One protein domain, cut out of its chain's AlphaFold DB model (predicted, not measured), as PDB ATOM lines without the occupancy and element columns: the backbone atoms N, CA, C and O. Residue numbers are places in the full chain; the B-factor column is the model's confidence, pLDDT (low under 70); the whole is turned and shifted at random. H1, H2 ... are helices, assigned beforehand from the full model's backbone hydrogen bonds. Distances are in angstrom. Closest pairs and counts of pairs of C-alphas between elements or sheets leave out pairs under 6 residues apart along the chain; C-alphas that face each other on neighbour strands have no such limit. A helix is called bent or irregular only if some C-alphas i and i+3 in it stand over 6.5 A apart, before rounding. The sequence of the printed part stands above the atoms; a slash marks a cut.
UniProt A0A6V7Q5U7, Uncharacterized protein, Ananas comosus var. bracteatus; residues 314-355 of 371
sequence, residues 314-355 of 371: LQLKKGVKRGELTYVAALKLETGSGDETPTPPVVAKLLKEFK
ATOM      1  N   LEU A 314     111.570  54.912 110.212       88.19
ATOM      2  CA  LEU A 314     112.795  54.427 109.568       88.19
ATOM      3  C   LEU A 314     112.510  53.407 108.465       88.19
ATOM      4  O   LEU A 314     113.168  53.441 107.424       88.19
ATOM      5  N   GLN A 315     111.573  52.485 108.686       85.94
ATOM      6  CA  GLN A 315     111.162  51.516 107.671       85.94
ATOM      7  C   GLN A 315     110.465  52.215 106.508       85.94
ATOM      8  O   GLN A 315     110.826  51.937 105.369       85.94
ATOM      9  N   LEU A 316     109.591  53.184 106.795       85.62
ATOM     10  CA  LEU A 316     108.982  54.057 105.792       85.62
ATOM     11  C   LEU A 316     110.058  54.781 104.970       85.62
ATOM     12  O   LEU A 316     110.100  54.655 103.752       85.62
ATOM     13  N   LYS A 317     111.015  55.450 105.630       85.94
ATOM     14  CA  LYS A 317     112.133  56.139 104.961       85.94
ATOM     15  C   LYS A 317     112.967  55.201 104.084       85.94
ATOM     16  O   LYS A 317     113.422  55.602 103.015       85.94
ATOM     17  N   LYS A 318     113.215  53.966 104.535       89.50
ATOM     18  CA  LYS A 318     113.932  52.951 103.748       89.50
ATOM     19  C   LYS A 318     113.103  52.470 102.555       89.50
ATOM     20  O   LYS A 318     113.685  52.288 101.495       89.50
ATOM     21  N   GLY A 319     111.794  52.288 102.724       86.88
ATOM     22  CA  GLY A 319     110.874  51.908 101.653       86.88
ATOM     23  C   GLY A 319     110.802  52.962 100.555       86.88
ATOM     24  O   GLY A 319     111.063  52.652  99.397       86.88
ATOM     25  N   VAL A 320     110.627  54.233 100.933       84.19
ATOM     26  CA  VAL A 320     110.666  55.371  99.997       84.19
ATOM     27  C   VAL A 320     111.983  55.396  99.212       84.19
ATOM     28  O   VAL A 320     111.977  55.521  97.993       84.19
ATOM     29  N   LYS A 321     113.132  55.188  99.878       84.44
ATOM     30  CA  LYS A 321     114.444  55.105  99.202       84.44
ATOM     31  C   LYS A 321     114.580  53.925  98.235       84.44
ATOM     32  O   LYS A 321     115.422  53.987  97.345       84.44
ATOM     33  N   ARG A 322     113.812  52.851  98.428       89.81
ATOM     34  CA  ARG A 322     113.759  51.693  97.524       89.81
ATOM     35  C   ARG A 322     112.741  51.869  96.390       89.81
ATOM     36  O   ARG A 322     112.626  50.968  95.569       89.81
ATOM     37  N   GLY A 323     112.025  52.995  96.334       82.38
ATOM     38  CA  GLY A 323     110.964  53.231  95.354       82.38
ATOM     39  C   GLY A 323     109.638  52.544  95.700       82.38
ATOM     40  O   GLY A 323     108.817  52.334  94.814       82.38
ATOM     41  N   GLU A 324     109.417  52.168  96.963       83.19
ATOM     42  CA  GLU A 324     108.132  51.611  97.400       83.19
ATOM     43  C   GLU A 324     107.060  52.712  97.435       83.19
ATOM     44  O   GLU A 324     107.259  53.771  98.041       83.19
ATOM     45  N   LEU A 325     105.913  52.446  96.800       79.38
ATOM     46  CA  LEU A 325     104.776  53.366  96.747       79.38
ATOM     47  C   LEU A 325     104.332  53.753  98.159       79.38
ATOM     48  O   LEU A 325     103.985  52.904  98.978       79.38
ATOM     49  N   THR A 326     104.355  55.054  98.430       80.50
ATOM     50  CA  THR A 326     104.060  55.625  99.741       80.50
ATOM     51  C   THR A 326     103.085  56.777  99.566       80.50
ATOM     52  O   THR A 326     103.359  57.706  98.812       80.50
ATOM     53  N   TYR A 327     101.969  56.735 100.291       74.44
ATOM     54  CA  TYR A 327     100.932  57.764 100.238       74.44
ATOM     55  C   TYR A 327     100.867  58.517 101.566       74.44
ATOM     56  O   TYR A 327     100.981  57.919 102.637       74.44
ATOM     57  N   VAL A 328     100.661  59.830 101.494       74.56
ATOM     58  CA  VAL A 328     100.341  60.663 102.656       74.56
ATOM     59  C   VAL A 328      98.851  60.973 102.597       74.56
ATOM     60  O   VAL A 328      98.404  61.680 101.699       74.56
ATOM     61  N   ALA A 329      98.091  60.444 103.553       65.06
ATOM     62  CA  ALA A 329      96.695  60.809 103.758       65.06
ATOM     63  C   ALA A 329      96.608  61.807 104.918       65.06
ATOM     64  O   ALA A 329      97.166  61.572 105.991       65.06
ATOM     65  N   ALA A 330      95.914  62.922 104.706       63.97
ATOM     66  CA  ALA A 330      95.630  63.905 105.741       63.97
ATOM     67  C   ALA A 330      94.113  64.059 105.875       63.97
ATOM     68  O   ALA A 330      93.417  64.247 104.879       63.97
ATOM     69  N   LEU A 331      93.602  63.979 107.105       55.31
ATOM     70  CA  LEU A 331      92.196  64.250 107.386       55.31
ATOM     71  C   LEU A 331      91.978  65.766 107.375       55.31
ATOM     72  O   LEU A 331      92.566  66.489 108.180       55.31
ATOM     73  N   LYS A 332      91.132  66.244 106.463       59.22
ATOM     74  CA  LYS A 332      90.670  67.633 106.438       59.22
ATOM     75  C   LYS A 332      89.354  67.715 107.206       59.22
ATOM     76  O   LYS A 332      88.381  67.063 106.841       59.22
ATOM     77  N   LEU A 333      89.326  68.506 108.276       51.19
ATOM     78  CA  LEU A 333      88.088  68.783 108.995       51.19
ATOM     79  C   LEU A 333      87.284  69.820 108.199       51.19
ATOM     80  O   LEU A 333      87.640  70.995 108.163       51.19
ATOM     81  N   GLU A 334      86.214  69.379 107.545       51.84
ATOM     82  CA  GLU A 334      85.251  70.258 106.876       51.84
ATOM     83  C   GLU A 334      84.365  70.931 107.942       51.84
ATOM     84  O   GLU A 334      83.278  70.463 108.280       51.84
ATOM     85  N   THR A 335      84.833  72.033 108.529       47.41
ATOM     86  CA  THR A 335      83.950  72.942 109.272       47.41
ATOM     87  C   THR A 335      83.005  73.591 108.272       47.41
ATOM     88  O   THR A 335      83.470  74.266 107.366       47.41
ATOM     89  N   GLY A 336      81.693  73.375 108.416       49.25
ATOM     90  CA  GLY A 336      80.639  73.725 107.447       49.25
ATOM     91  C   GLY A 336      80.440  75.207 107.083       49.25
ATOM     92  O   GLY A 336      79.362  75.565 106.617       49.25
ATOM     93  N   SER A 337      81.432  76.068 107.271       45.34
ATOM     94  CA  SER A 337      81.579  77.305 106.511       45.34
ATOM     95  C   SER A 337      82.344  76.965 105.234       45.34
ATOM     96  O   SER A 337      83.408  76.367 105.332       45.34
ATOM     97  N   GLY A 338      81.838  77.336 104.056       51.47
ATOM     98  CA  GLY A 338      82.506  77.154 102.755       51.47
ATOM     99  C   GLY A 338      83.805  77.951 102.581       51.47
ATOM    100  O   GLY A 338      84.076  78.442 101.493       51.47
ATOM    101  N   ASP A 339      84.575  78.104 103.652       48.59
ATOM    102  CA  ASP A 339      85.908  78.660 103.655       48.59
ATOM    103  C   ASP A 339      86.866  77.493 103.425       48.59
ATOM    104  O   ASP A 339      87.036  76.606 104.272       48.59
ATOM    105  N   GLU A 340      87.450  77.455 102.231       51.88
ATOM    106  CA  GLU A 340      88.607  76.621 101.949       51.88
ATOM    107  C   GLU A 340      89.697  76.993 102.955       51.88
ATOM    108  O   GLU A 340      90.429  77.963 102.771       51.88
ATOM    109  N   THR A 341      89.799  76.250 104.058       53.81
ATOM    110  CA  THR A 341      90.915  76.440 104.983       53.81
ATOM    111  C   THR A 341      92.208  76.235 104.188       53.81
ATOM    112  O   THR A 341      92.401  75.154 103.613       53.81
ATOM    113  N   PRO A 342      93.083  77.258 104.090       65.50
ATOM    114  CA  PRO A 342      94.262  77.171 103.247       65.50
ATOM    115  C   PRO A 342      95.132  76.013 103.714       65.50
ATOM    116  O   PRO A 342      95.384  75.859 104.913       65.50
ATOM    117  N   THR A 343      95.608  75.200 102.767       66.69
ATOM    118  CA  THR A 343      96.595  74.157 103.052       66.69
ATOM    119  C   THR A 343      97.726  74.767 103.887       66.69
ATOM    120  O   THR A 343      98.309  75.764 103.451       66.69
ATOM    121  N   PRO A 344      98.053  74.207 105.070       75.94
ATOM    122  CA  PRO A 344      99.089  74.770 105.923       75.94
ATOM    123  C   PRO A 344     100.375  75.014 105.119       75.94
ATOM    124  O   PRO A 344     100.766  74.131 104.350       75.94
ATOM    125  N   PRO A 345     101.070  76.155 105.290       74.88
ATOM    126  CA  PRO A 345     102.208  76.529 104.443       74.88
ATOM    127  C   PRO A 345     103.298  75.453 104.348       74.88
ATOM    128  O   PRO A 345     103.939  75.293 103.312       74.88
ATOM    129  N   VAL A 346     103.477  74.676 105.420       73.94
ATOM    130  CA  VAL A 346     104.412  73.545 105.480       73.94
ATOM    131  C   VAL A 346     103.998  72.415 104.532       73.94
ATOM    132  O   VAL A 346     104.836  71.880 103.812       73.94
ATOM    133  N   VAL A 347     102.706  72.086 104.488       73.25
ATOM    134  CA  VAL A 347     102.154  71.058 103.596       73.25
ATOM    135  C   VAL A 347     102.175  71.556 102.152       73.25
ATOM    136  O   VAL A 347     102.615  70.830 101.270       73.25
ATOM    137  N   ALA A 348     101.811  72.818 101.907       75.81
ATOM    138  CA  ALA A 348     101.860  73.414 100.570       75.81
ATOM    139  C   ALA A 348     103.284  73.419  99.985       75.81
ATOM    140  O   ALA A 348     103.484  73.109  98.808       75.81
ATOM    141  N   LYS A 349     104.289  73.723 100.816       78.56
ATOM    142  CA  LYS A 349     105.702  73.653 100.427       78.56
ATOM    143  C   LYS A 349     106.111  72.227 100.054       78.56
ATOM    144  O   LYS A 349     106.739  72.046  99.016       78.56
ATOM    145  N   LEU A 350     105.708  71.239 100.852       77.19
ATOM    146  CA  LEU A 350     106.013  69.828 100.612       77.19
ATOM    147  C   LEU A 350     105.354  69.311  99.322       77.19
ATOM    148  O   LEU A 350     106.011  68.683  98.503       77.19
ATOM    149  N   LEU A 351     104.077  69.633  99.092       76.00
ATOM    150  CA  LEU A 351     103.359  69.259  97.866       76.00
ATOM    151  C   LEU A 351     104.008  69.852  96.611       76.00
ATOM    152  O   LEU A 351     104.055  69.210  95.565       76.00
ATOM    153  N   LYS A 352     104.530  71.080  96.713       79.81
ATOM    154  CA  LYS A 352     105.256  71.727  95.618       79.81
ATOM    155  C   LYS A 352     106.627  71.091  95.373       79.81
ATOM    156  O   LYS A 352     107.046  71.011  94.224       79.81
ATOM    157  N   GLU A 353     107.310  70.673  96.436       81.19
ATOM    158  CA  GLU A 353     108.629  70.030  96.384       81.19
ATOM    159  C   GLU A 353     108.577  68.630  95.755       81.19
ATOM    160  O   GLU A 353     109.489  68.283  95.017       81.19
ATOM    161  N   PHE A 354     107.495  67.875  95.978       74.12
ATOM    162  CA  PHE A 354     107.332  66.487  95.515       74.12
ATOM    163  C   PHE A 354     106.250  66.325  94.429       74.12
ATOM    164  O   PHE A 354     105.596  65.284  94.330       74.12
ATOM    165  N   LYS A 355     106.024  67.366  93.615       75.31
ATOM    166  CA  LYS A 355     104.996  67.360  92.556       75.31
ATOM    167  C   LYS A 355     105.248  66.283  91.490       75.31
ATOM    168  O   LYS A 355     104.307  65.786  90.886       75.31
TER     169      LYS A 355
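Overview. This is residues 314 to 355 of the 371 residues of an uncharacterized protein of Ananas comosus var. bracteatus (UniProt A0A6V7Q5U7). Two short helices, H2 and H1, are held well apart by a long looping link, an open shape with no shared core. The link, residues 322 to 344, runs from H1 at one end of the long axis out to a free turn at the other, residues 334 to 340, then folds back to H2, which sits partway along the length. The printed part has 42 residues with two named helices, in the order H1, H2, and no named strand; the class is all helix, though under half of the residues, 17 of 42, are in named elements. The whole is extended, with a radius of gyration of the C-alphas of 14.2 A, and its C-alphas span 42 by 18 by 15 A, a rod in outline.

Arrangement. The longest helix is H2, residues 345 to 353. It is apart from H1, residues 314 to 321, with no C-alpha of the one within 8 A of the other. A long link of 23 residues joins them. Residues 318 to 323, of which 318 to 321 belong to H1, stand free, and so do residues 334 to 340. In H1 and H2 every O i to N i+4 pair is within hydrogen-bond range.

Along the chain. H2 runs 12.2 A from C-alpha 345 at (102.208, 76.529, 104.443) to C-alpha 353 at (108.629, 70.030, 96.384). H1 runs 10.5 A, from C-alpha 314 at (112.795, 54.427, 109.568) to C-alpha 321 at (114.444, 55.105, 99.202). Neither helix is bent or irregular.

Size, cuts and confidence. The two C-alphas farthest apart are those of Arg 322 and Ser 337, 42.1 A. The first and last printed C-alphas, of Leu 314 and Lys 355, are 22.7 A apart. The printed part has no cut. The mean pLDDT of the printed part is 71.4, and residues 329 to 343, in the link, are under 70.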